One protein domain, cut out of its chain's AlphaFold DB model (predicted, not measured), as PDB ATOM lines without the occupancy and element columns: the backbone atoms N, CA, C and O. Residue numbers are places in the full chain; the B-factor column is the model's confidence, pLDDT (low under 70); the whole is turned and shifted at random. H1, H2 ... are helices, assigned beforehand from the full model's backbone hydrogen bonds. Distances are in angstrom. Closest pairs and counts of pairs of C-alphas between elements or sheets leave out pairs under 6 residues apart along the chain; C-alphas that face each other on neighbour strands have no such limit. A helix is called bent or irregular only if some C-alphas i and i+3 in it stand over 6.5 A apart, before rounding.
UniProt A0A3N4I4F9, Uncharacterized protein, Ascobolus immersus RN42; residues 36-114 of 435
ATOM      1  N   ARG A  36       6.163  -3.306  -8.954       91.94
ATOM      2  CA  ARG A  36       5.540  -4.641  -8.916       91.94
ATOM      3  C   ARG A  36       4.018  -4.562  -9.087       91.94
ATOM      4  O   ARG A  36       3.481  -5.292  -9.909       91.94
ATOM      5  N   ASN A  37       3.348  -3.636  -8.401       90.88
ATOM      6  CA  ASN A  37       1.908  -3.413  -8.540       90.88
ATOM      7  C   ASN A  37       1.538  -2.849  -9.919       90.88
ATOM      8  O   ASN A  37       0.531  -3.264 -10.477       90.88
ATOM      9  N   ALA A  38       2.355  -1.965 -10.505       91.38
ATOM     10  CA  ALA A  38       2.130  -1.492 -11.873       91.38
ATOM     11  C   ALA A  38       2.226  -2.631 -12.907       91.38
ATOM     12  O   ALA A  38       1.405  -2.699 -13.816       91.38
ATOM     13  N   LEU A  39       3.182  -3.556 -12.748       94.19
ATOM     14  CA  LEU A  39       3.282  -4.749 -13.597       94.19
ATOM     15  C   LEU A  39       2.133  -5.737 -13.354       94.19
ATOM     16  O   LEU A  39       1.597  -6.270 -14.317       94.19
ATOM     17  N   ALA A  40       1.726  -5.952 -12.100       94.69
ATOM     18  CA  ALA A  40       0.591  -6.812 -11.767       94.69
ATOM     19  C   ALA A  40      -0.729  -6.271 -12.341       94.69
ATOM     20  O   ALA A  40      -1.496  -7.034 -12.916       94.69
ATOM     21  N   LEU A  41      -0.961  -4.954 -12.256       93.38
ATOM     22  CA  LEU A  41      -2.102  -4.295 -12.896       93.38
ATOM     23  C   LEU A  41      -2.034  -4.400 -14.421       93.38
ATOM     24  O   LEU A  41      -3.040  -4.725 -15.034       93.38
ATOM     25  N   ASN A  42      -0.867  -4.193 -15.038       96.25
ATOM     26  CA  ASN A  42      -0.722  -4.343 -16.488       96.25
ATOM     27  C   ASN A  42      -1.020  -5.784 -16.948       96.25
ATOM     28  O   ASN A  42      -1.768  -5.984 -17.898       96.25
ATOM     29  N   LEU A  43      -0.502  -6.793 -16.238       95.38
ATOM     30  CA  LEU A  43      -0.803  -8.201 -16.517       95.38
ATOM     31  C   LEU A  43      -2.287  -8.531 -16.313       95.38
ATOM     32  O   LEU A  43      -2.853  -9.249 -17.129       95.38
ATOM     33  N   ALA A  44      -2.927  -7.983 -15.275       94.12
ATOM     34  CA  ALA A  44      -4.362  -8.140 -15.062       94.12
ATOM     35  C   ALA A  44      -5.175  -7.515 -16.209       94.12
ATOM     36  O   ALA A  44      -6.059  -8.176 -16.738       94.12
ATOM     37  N   THR A  45      -4.830  -6.302 -16.656       94.44
ATOM     38  CA  THR A  45      -5.463  -5.645 -17.814       94.44
ATOM     39  C   THR A  45      -5.271  -6.442 -19.107       94.44
ATOM     40  O   THR A  45      -6.207  -6.558 -19.890       94.44
ATOM     41  N   ILE A  46      -4.084  -7.013 -19.336       92.75
ATOM     42  CA  ILE A  46      -3.806  -7.847 -20.517       92.75
ATOM     43  C   ILE A  46      -4.602  -9.159 -20.462       92.75
ATOM     44  O   ILE A  46      -5.175  -9.549 -21.474       92.75
ATOM     45  N   SER A  47      -4.685  -9.818 -19.298       93.31
ATOM     46  CA  SER A  47      -5.486 -11.040 -19.124       93.31
ATOM     47  C   SER A  47      -6.975 -10.763 -19.314       93.31
ATOM     48  O   SER A  47      -7.619 -11.439 -20.101       93.31
ATOM     49  N   ASP A  48      -7.507  -9.727 -18.665       93.19
ATOM     50  CA  ASP A  48      -8.918  -9.332 -18.745       93.19
ATOM     51  C   ASP A  48      -9.305  -8.814 -20.147       93.19
ATOM     52  O   ASP A  48     -10.449  -8.954 -20.572       93.19
ATOM     53  N   GLY A  49      -8.353  -8.256 -20.903       90.69
ATOM     54  CA  GLY A  49      -8.511  -7.993 -22.336       90.69
ATOM     55  C   GLY A  49      -8.558  -9.285 -23.156       90.69
ATOM     56  O   GLY A  49      -9.505  -9.504 -23.908       90.69
ATOM     57  N   PHE A  50      -7.580 -10.176 -22.963       88.50
ATOM     58  CA  PHE A  50      -7.531 -11.460 -23.664       88.50
ATOM     59  C   PHE A  50      -8.773 -12.312 -23.394       88.50
ATOM     60  O   PHE A  50      -9.353 -12.817 -24.342       88.50
ATOM     61  N   ASP A  51      -9.235 -12.430 -22.148       91.75
ATOM     62  CA  ASP A  51     -10.401 -13.241 -21.783       91.75
ATOM     63  C   ASP A  51     -11.711 -12.722 -22.409       91.75
ATOM     64  O   ASP A  51     -12.596 -13.521 -22.720       91.75
ATOM     65  N   LYS A  52     -11.823 -11.410 -22.668       89.69
ATOM     66  CA  LYS A  52     -12.961 -10.806 -23.391       89.69
ATOM     67  C   LYS A  52     -12.898 -11.053 -24.895       89.69
ATOM     68  O   LYS A  52     -13.921 -11.367 -25.502       89.69
ATOM     69  N   ASP A  53     -11.714 -10.934 -25.491       89.62
ATOM     70  CA  ASP A  53     -11.514 -11.094 -26.937       89.62
ATOM     71  C   ASP A  53     -11.203 -12.542 -27.364       89.62
ATOM     72  O   ASP A  53     -11.181 -12.843 -28.557       89.62
ATOM     73  N   ARG A  54     -11.011 -13.475 -26.425       90.00
ATOM     74  CA  ARG A  54     -10.572 -14.859 -26.675       90.00
ATOM     75  C   ARG A  54     -11.417 -15.584 -27.722       90.00
ATOM     76  O   ARG A  54     -10.892 -16.186 -28.658       90.00
ATOM     77  N   ASP A  55     -12.736 -15.514 -27.580       89.81
ATOM     78  CA  ASP A  55     -13.669 -16.214 -28.466       89.81
ATOM     79  C   ASP A  55     -13.741 -15.548 -29.859       89.81
ATOM     80  O   ASP A  55     -13.949 -16.231 -30.864       89.81
ATOM     81  N   LYS A  56     -13.506 -14.228 -29.944       86.75
ATOM     82  CA  LYS A  56     -13.319 -13.495 -31.211       86.75
ATOM     83  C   LYS A  56     -12.005 -13.919 -31.876       86.75
ATOM     84  O   LYS A  56     -11.997 -14.229 -33.064       86.75
ATOM     85  N   HIS A  57     -10.924 -14.017 -31.103       86.19
ATOM     86  CA  HIS A  57      -9.606 -14.430 -31.578       86.19
ATOM     87  C   HIS A  57      -9.634 -15.835 -32.197       86.19
ATOM     88  O   HIS A  57      -9.223 -16.003 -33.343       86.19
ATOM     89  N   TYR A  58     -10.209 -16.829 -31.509       89.81
ATOM     90  CA  TYR A  58     -10.322 -18.188 -32.057       89.81
ATOM     91  C   TYR A  58     -11.250 -18.286 -33.275       89.81
ATOM     92  O   TYR A  58     -10.970 -19.064 -34.186       89.81
ATOM     93  N   ARG A  59     -12.323 -17.483 -33.351       89.25
ATOM     94  CA  ARG A  59     -13.161 -17.407 -34.564       89.25
ATOM     95  C   ARG A  59     -12.394 -16.826 -35.751       89.25
ATOM     96  O   ARG A  59     -12.501 -17.370 -36.846       89.25
ATOM     97  N   ASN A  60     -11.586 -15.791 -35.528       86.56
ATOM     98  CA  ASN A  60     -10.732 -15.203 -36.561       86.56
ATOM     99  C   ASN A  60      -9.653 -16.196 -37.038       86.56
ATOM    100  O   ASN A  60      -9.441 -16.328 -38.240       86.56
ATOM    101  N   GLN A  61      -9.025 -16.945 -36.121       87.69
ATOM    102  CA  GLN A  61      -8.086 -18.024 -36.466       87.69
ATOM    103  C   GLN A  61      -8.750 -19.134 -37.294       87.69
ATOM    104  O   GLN A  61      -8.196 -19.569 -38.304       87.69
ATOM    105  N   LEU A  62      -9.941 -19.588 -36.887       88.88
ATOM    106  CA  LEU A  62     -10.680 -20.630 -37.598       88.88
ATOM    107  C   LEU A  62     -11.087 -20.171 -39.005       88.88
ATOM    108  O   LEU A  62     -10.955 -20.941 -39.950       88.88
ATOM    109  N   ALA A  63     -11.535 -18.923 -39.150       86.81
ATOM    110  CA  ALA A  63     -11.861 -18.339 -40.445       86.81
ATOM    111  C   ALA A  63     -10.640 -18.244 -41.372       86.81
ATOM    112  O   ALA A  63     -10.747 -18.603 -42.543       86.81
ATOM    113  N   ALA A  64      -9.484 -17.820 -40.850       86.50
ATOM    114  CA  ALA A  64      -8.230 -17.797 -41.603       86.50
ATOM    115  C   ALA A  64      -7.853 -19.199 -42.111       86.50
ATOM    116  O   ALA A  64      -7.623 -19.381 -43.302       86.50
ATOM    117  N   LEU A  65      -7.897 -20.213 -41.239       89.31
ATOM    118  CA  LEU A  65      -7.646 -21.608 -41.627       89.31
ATOM    119  C   LEU A  65      -8.661 -22.147 -42.643       89.31
ATOM    120  O   LEU A  65      -8.288 -22.917 -43.521       89.31
ATOM    121  N   GLN A  66      -9.937 -21.768 -42.540       89.44
ATOM    122  CA  GLN A  66     -10.965 -22.170 -43.506       89.44
ATOM    123  C   GLN A  66     -10.729 -21.553 -44.889       89.44
ATOM    124  O   GLN A  66     -10.947 -22.231 -45.891       89.44
ATOM    125  N   GLN A  67     -10.261 -20.303 -44.950       87.00
ATOM    126  CA  GLN A  67      -9.905 -19.643 -46.206       87.00
ATOM    127  C   GLN A  67      -8.634 -20.246 -46.824       87.00
ATOM    128  O   GLN A  67      -8.657 -20.573 -48.008       87.00
ATOM    129  N   ASP A  68      -7.589 -20.509 -46.028       89.12
ATOM    130  CA  ASP A  68      -6.382 -21.215 -46.491       89.12
ATOM    131  C   ASP A  68      -6.726 -22.620 -47.023       89.12
ATOM    132  O   ASP A  68      -6.312 -22.984 -48.122       89.12
ATOM    133  N   LEU A  69      -7.541 -23.400 -46.300       89.94
ATOM    134  CA  LEU A  69      -7.995 -24.724 -46.749       89.94
ATOM    135  C   LEU A  69      -8.834 -24.664 -48.032       89.94
ATOM    136  O   LEU A  69      -8.718 -25.554 -48.873       89.94
ATOM    137  N   HIS A  70      -9.668 -23.634 -48.196       89.00
ATOM    138  CA  HIS A  70     -10.432 -23.430 -49.425       89.00
ATOM    139  C   HIS A  70      -9.515 -23.087 -50.605       89.00
ATOM    140  O   HIS A  70      -9.670 -23.670 -51.674       89.00
ATOM    141  N   ALA A  71      -8.524 -22.209 -50.404       87.62
ATOM    142  CA  ALA A  71      -7.525 -21.880 -51.418       87.62
ATOM    143  C   ALA A  71      -6.745 -23.131 -51.862       87.62
ATOM    144  O   ALA A  71      -6.697 -23.418 -53.058       87.62
ATOM    145  N   ILE A  72      -6.257 -23.940 -50.910       89.75
ATOM    146  CA  ILE A  72      -5.609 -25.239 -51.172       89.75
ATOM    147  C   ILE A  72      -6.528 -26.164 -51.989       89.75
ATOM    148  O   ILE A  72      -6.092 -26.737 -52.982       89.75
ATOM    149  N   ALA A  73      -7.800 -26.303 -51.602       88.00
ATOM    150  CA  ALA A  73      -8.750 -27.192 -52.278       88.00
ATOM    151  C   ALA A  73      -9.186 -26.699 -53.672       88.00
ATOM    152  O   ALA A  73      -9.577 -27.510 -54.510       88.00
ATOM    153  N   SER A  74      -9.139 -25.386 -53.915       85.25
ATOM    154  CA  SER A  74      -9.436 -24.777 -55.217       85.25
ATOM    155  C   SER A  74      -8.269 -24.842 -56.206       85.25
ATOM    156  O   SER A  74      -8.473 -24.633 -57.402       85.25
ATOM    157  N   LEU A  75      -7.054 -25.118 -55.721       83.56
ATOM    158  CA  LEU A  75      -5.848 -25.067 -56.530       83.56
ATOM    159  C   LEU A  75      -5.635 -26.358 -57.328       83.56
ATOM    160  O   LEU A  75      -5.664 -27.458 -56.776       83.56
ATOM    161  N   ASP A  76      -5.331 -26.225 -58.620       78.00
ATOM    162  CA  ASP A  76      -4.905 -27.357 -59.447       78.00
ATOM    163  C   ASP A  76      -3.447 -27.749 -59.150       78.00
ATOM    164  O   ASP A  76      -2.518 -27.469 -59.907       78.00
ATOM    165  N   ALA A  77      -3.252 -28.435 -58.026       73.94
ATOM    166  CA  ALA A  77      -1.979 -29.040 -57.643       73.94
ATOM    167  C   ALA A  77      -1.700 -30.381 -58.365       73.94
ATOM    168  O   ALA A  77      -0.779 -31.104 -57.986       73.94
ATOM    169  N   SER A  78      -2.478 -30.760 -59.393       68.69
ATOM    170  CA  SER A  78      -2.328 -32.062 -60.072       68.69
ATOM    171  C   SER A  78      -1.063 -32.182 -60.934       68.69
ATOM    172  O   SER A  78      -0.716 -33.277 -61.382       68.69
ATOM    173  N   GLY A  79      -0.384 -31.062 -61.203       65.12
ATOM    174  CA  GLY A  79       0.806 -30.997 -62.051       65.12
ATOM    175  C   GLY A  79       0.534 -31.203 -63.548       65.12
ATOM    176  O   GLY A  79       1.486 -31.257 -64.325       65.12
ATOM    177  N   MET A  80      -0.733 -31.300 -63.982       67.56
ATOM    178  CA  MET A  80      -1.089 -31.475 -65.400       67.56
ATOM    179  C   MET A  80      -0.761 -30.256 -66.269       67.56
ATOM    180  O   MET A  80      -0.470 -30.419 -67.455       67.56
ATOM    181  N   SER A  81      -0.764 -29.053 -65.696       70.31
ATOM    182  CA  SER A  81      -0.366 -27.818 -66.378       70.31
ATOM    183  C   SER A  81       1.141 -27.733 -66.660       70.31
ATOM    184  O   SER A  81       1.542 -27.000 -67.562       70.31
ATOM    185  N   ASN A  82       1.983 -28.470 -65.915       67.69
ATOM    186  CA  ASN A  82       3.452 -28.346 -65.906       67.69
ATOM    187  C   ASN A  82       3.978 -26.908 -65.691       67.69
ATOM    188  O   ASN A  82       5.133 -26.619 -65.998       67.69
ATOM    189  N   THR A  83       3.152 -26.005 -65.165       81.38
ATOM    190  CA  THR A  83       3.552 -24.647 -64.786       81.38
ATOM    191  C   THR A  83       3.800 -24.598 -63.289       81.38
ATOM    192  O   THR A  83       2.941 -25.035 -62.523       81.38
ATOM    193  N   LEU A  84       4.931 -24.021 -62.878       83.31
ATOM    194  CA  LEU A  84       5.133 -23.618 -61.487       83.31
ATOM    195  C   LEU A  84       4.026 -22.644 -61.066       83.31
ATOM    196  O   LEU A  84       3.554 -21.832 -61.866       83.31
ATOM    197  N   LEU A  85       3.621 -22.759 -59.809       86.50
ATOM    198  CA  LEU A  85       2.691 -21.850 -59.157       86.50
ATOM    199  C   LEU A  85       3.403 -20.532 -58.815       86.50
ATOM    200  O   LEU A  85       4.632 -20.484 -58.742       86.50
ATOM    201  N   ASP A  86       2.646 -19.454 -58.615       87.44
ATOM    202  CA  ASP A  86       3.223 -18.149 -58.283       87.44
ATOM    203  C   ASP A  86       3.521 -18.053 -56.776       87.44
ATOM    204  O   ASP A  86       2.633 -17.771 -55.975       87.44
ATOM    205  N   ASP A  87       4.783 -18.288 -56.402       86.12
ATOM    206  CA  ASP A  87       5.287 -18.170 -55.021       86.12
ATOM    207  C   ASP A  87       5.442 -16.714 -54.541       86.12
ATOM    208  O   ASP A  87       5.833 -16.466 -53.395       86.12
ATOM    209  N   THR A  88       5.203 -15.710 -55.395       89.31
ATOM    210  CA  THR A  88       5.346 -14.314 -54.966       89.31
ATOM    211  C   THR A  88       4.238 -13.940 -53.986       89.31
ATOM    212  O   THR A  88       3.088 -14.338 -54.138       89.31
ATOM    213  N   ALA A  89       4.553 -13.115 -52.982       84.06
ATOM    214  CA  ALA A  89       3.561 -12.688 -51.990       84.06
ATOM    215  C   ALA A  89       2.323 -12.023 -52.632       84.06
ATOM    216  O   ALA A  89       1.205 -12.242 -52.173       84.06
ATOM    217  N   GLU A  90       2.515 -11.269 -53.722       87.12
ATOM    218  CA  GLU A  90       1.427 -10.661 -54.500       87.12
ATOM    219  C   GLU A  90       0.635 -11.710 -55.305       87.12
ATOM    220  O   GLU A  90      -0.593 -11.643 -55.353       87.12
ATOM    221  N   GLY A  91       1.299 -12.706 -55.903       85.12
ATOM    222  CA  GLY A  91       0.648 -13.831 -56.583       85.12
ATOM    223  C   GLY A  91      -0.215 -14.663 -55.637       85.12
ATOM    224  O   GLY A  91      -1.403 -14.869 -55.895       85.12
ATOM    225  N   ILE A  92       0.346 -15.040 -54.487       86.56
ATOM    226  CA  ILE A  92      -0.337 -15.763 -53.406       86.56
ATOM    227  C   ILE A  92      -1.548 -14.965 -52.903       86.56
ATOM    228  O   ILE A  92      -2.631 -15.534 -52.775       86.56
ATOM    229  N   GLU A  93      -1.413 -13.654 -52.665       85.94
ATOM    230  CA  GLU A  93      -2.533 -12.792 -52.256       85.94
ATOM    231  C   GLU A  93      -3.631 -12.730 -53.331       85.94
ATOM    232  O   GLU A  93      -4.821 -12.779 -53.005       85.94
ATOM    233  N   ARG A  94      -3.268 -12.690 -54.619       87.25
ATOM    234  CA  ARG A  94      -4.230 -12.687 -55.734       87.25
ATOM    235  C   ARG A  94      -4.962 -14.020 -55.861       87.25
ATOM    236  O   ARG A  94      -6.186 -14.005 -55.950       87.25
ATOM    237  N   MET A  95      -4.253 -15.146 -55.786       84.00
ATOM    238  CA  MET A  95      -4.840 -16.494 -55.792       84.00
ATOM    239  C   MET A  95      -5.766 -16.713 -54.589       84.00
ATOM    240  O   MET A  95      -6.874 -17.223 -54.736       84.00
ATOM    241  N   LEU A  96      -5.344 -16.267 -53.403       84.75
ATOM    242  CA  LEU A  96      -6.146 -16.289 -52.184       84.75
ATOM    243  C   LEU A  96      -7.410 -15.424 -52.337       84.75
ATOM    244  O   LEU A  96      -8.506 -15.870 -52.008       84.75
ATOM    245  N   THR A  97      -7.285 -14.217 -52.894       85.25
ATOM    246  CA  THR A  97      -8.419 -13.310 -53.145       85.25
ATOM    247  C   THR A  97      -9.397 -13.883 -54.173       85.25
ATOM    248  O   THR A  97     -10.608 -13.787 -53.978       85.25
ATOM    249  N   GLU A  98      -8.900 -14.518 -55.237       85.50
ATOM    250  CA  GLU A  98      -9.712 -15.194 -56.255       85.50
ATOM    251  C   GLU A  98     -10.464 -16.397 -55.666       85.50
ATOM    252  O   GLU A  98     -11.682 -16.500 -55.827       85.50
ATOM    253  N   ALA A  99      -9.785 -17.242 -54.883       81.50
ATOM    254  CA  ALA A  99     -10.407 -18.362 -54.178       81.50
ATOM    255  C   ALA A  99     -11.449 -17.906 -53.136       81.50
ATOM    256  O   ALA A  99     -12.466 -18.575 -52.942       81.50
ATOM    257  N   ILE A 100     -11.229 -16.767 -52.468       77.56
ATOM    258  CA  ILE A 100     -12.158 -16.194 -51.478       77.56
ATOM    259  C   ILE A 100     -13.313 -15.424 -52.136       77.56
ATOM    260  O   ILE A 100     -14.345 -15.249 -51.496       77.56
ATOM    261  N   ALA A 101     -13.223 -15.012 -53.405       75.06
ATOM    262  CA  ALA A 101     -14.258 -14.198 -54.061       75.06
ATOM    263  C   ALA A 101     -15.658 -14.861 -54.106       75.06
ATOM    264  O   ALA A 101     -16.660 -14.162 -54.264       75.06
ATOM    265  N   GLY A 102     -15.740 -16.189 -53.938       64.25
ATOM    266  CA  GLY A 102     -16.992 -16.944 -53.779       64.25
ATOM    267  C   GLY A 102     -17.386 -17.294 -52.332       64.25
ATOM    268  O   GLY A 102     -18.467 -17.845 -52.120       64.25
ATOM    269  N   PHE A 103     -16.545 -17.001 -51.336       63.28
ATOM    270  CA  PHE A 103     -16.729 -17.377 -49.931       63.28
ATOM    271  C   PHE A 103     -17.010 -16.148 -49.048       63.28
ATOM    272  O   PHE A 103     -16.634 -15.023 -49.370       63.28
ATOM    273  N   MET A 104     -17.702 -16.333 -47.917       58.81
ATOM    274  CA  MET A 104     -18.092 -15.216 -47.041       58.81
ATOM    275  C   MET A 104     -16.859 -14.467 -46.506       58.81
ATOM    276  O   MET A 104     -16.090 -14.997 -45.701       58.81
ATOM    277  N   HIS A 105     -16.690 -13.218 -46.946       57.72
ATOM    278  CA  HIS A 105     -15.540 -12.383 -46.613       57.72
ATOM    279  C   HIS A 105     -15.519 -12.015 -45.122       57.72
ATOM    280  O   HIS A 105     -16.386 -11.287 -44.628       57.72
ATOM    281  N   VAL A 106     -14.494 -12.482 -44.407       57.16
ATOM    282  CA  VAL A 106     -14.251 -12.096 -43.013       57.16
ATOM    283  C   VAL A 106     -13.512 -10.763 -42.982       57.16
ATOM    284  O   VAL A 106     -12.332 -10.674 -43.301       57.16
ATOM    285  N   GLN A 107     -14.246  -9.724 -42.592       55.44
ATOM    286  CA  GLN A 107     -13.746  -8.363 -42.415       55.44
ATOM    287  C   GLN A 107     -12.652  -8.325 -41.333       55.44
ATOM    288  O   GLN A 107     -12.928  -8.642 -40.177       55.44
ATOM    289  N   ASN A 108     -11.448  -7.872 -41.697       55.47
ATOM    290  CA  ASN A 108     -10.285  -7.698 -40.811       55.47
ATOM    291  C   ASN A 108      -9.920  -8.934 -39.963       55.47
ATOM    292  O   ASN A 108     -10.144  -8.957 -38.746       55.47
ATOM    293  N   PRO A 109      -9.282  -9.949 -40.568       59.66
ATOM    294  CA  PRO A 109      -8.627 -10.990 -39.801       59.66
ATOM    295  C   PRO A 109      -7.411 -10.403 -39.065       59.66
ATOM    296  O   PRO A 109      -6.409 -10.032 -39.665       59.66
ATOM    297  N   GLU A 110      -7.457 -10.379 -37.732       64.88
ATOM    298  CA  GLU A 110      -6.280 -10.094 -36.885       64.88
ATOM    299  C   GLU A 110      -5.201 -11.203 -36.959       64.88
ATOM    300  O   GLU A 110      -4.204 -11.170 -36.238       64.88
ATOM    301  N   HIS A 111      -5.409 -12.222 -37.797       70.38
ATOM    302  CA  HIS A 111      -4.452 -13.283 -38.088       70.38
ATOM    303  C   HIS A 111      -4.049 -13.252 -39.565       70.38
ATOM    304  O   HIS A 111      -4.914 -13.048 -40.416       70.38
ATOM    305  N   PRO A 112      -2.763 -13.483 -39.885       75.94
ATOM    306  CA  PRO A 112      -2.282 -13.462 -41.258       75.94
ATOM    307  C   PRO A 112      -2.809 -14.683 -42.030       75.94
ATOM    308  O   PRO A 112      -2.352 -15.814 -41.835       75.94
ATOM    309  N   ILE A 113      -3.784 -14.430 -42.902       78.75
ATOM    310  CA  ILE A 113      -4.312 -15.402 -43.868       78.75
ATOM    311  C   ILE A 113      -3.260 -15.624 -44.966       78.75
ATOM    312  O   ILE A 113      -2.433 -14.751 -45.226       78.75
ATOM    313  N   GLY A 114      -3.248 -16.807 -45.570       83.00
ATOM    314  CA  GLY A 114      -2.309 -17.200 -46.613       83.00
ATOM    315  C   GLY A 114      -0.992 -17.775 -46.092       83.00
ATOM    316  O   GLY A 114      -0.155 -18.179 -46.892       83.00
TER     317      GLY A 114
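AT A GLANCE: This is residues 36 to 114 of the 435 residues of an uncharacterized protein of Ascobolus immersus RN42 (UniProt A0A3N4I4F9). A long bent helix, H1, sticks out freely with residues 36 to 55, while near its other end a short helix, H2, crosses its second arm. After H2 an unnamed tail folds back beside that arm, and the loop of residues 78 to 84 sticks out beyond. The printed part has 79 residues, with two named helices, H1 then H2, and no named strand: all helix, extended, radius of gyration of the C-alphas 18.5 A, spans 63 by 24 by 18 A.

IN THESE COORDINATES: H1, residues 36 to 74, begins at C-alpha 36 (5.540, -4.641, -8.916). By its hydrogen bonds it was assigned as one helix, but it is bent: C-alphas 52 and 55 are 7.5 A apart. Its arms are H1a, residues 36 to 52, 24.3 A, and H1b, residues 55 to 74, 28.4 A. H2, residues 89 to 100, 16.1 A, ends at C-alpha 100 (-12.158, -16.194, -51.478).

HOW THE PARTS SIT: H1a and H1b stand at a steep tilt of 53 degrees. Residues 67 to 74 of H1b touch residues 95 to 100 of H2, about perpendicular at 86 degrees; the closest C-alphas, of Ala 71 and Ala 99, are 5.3 A apart. H1a and H2 are apart. Every O i to N i+4 pair is within hydrogen-bond range in H1b and H2, and 12 of 13 in H1a.

THE WHOLE: The farthest C-alphas, of Asn 37 and Met 80, are 63.5 A apart. The printed part has no cut; the link from H1 to H2, 14 residues, is long. The pLDDT is under 70 at residues 78 to 80, 82 and 102 to 110.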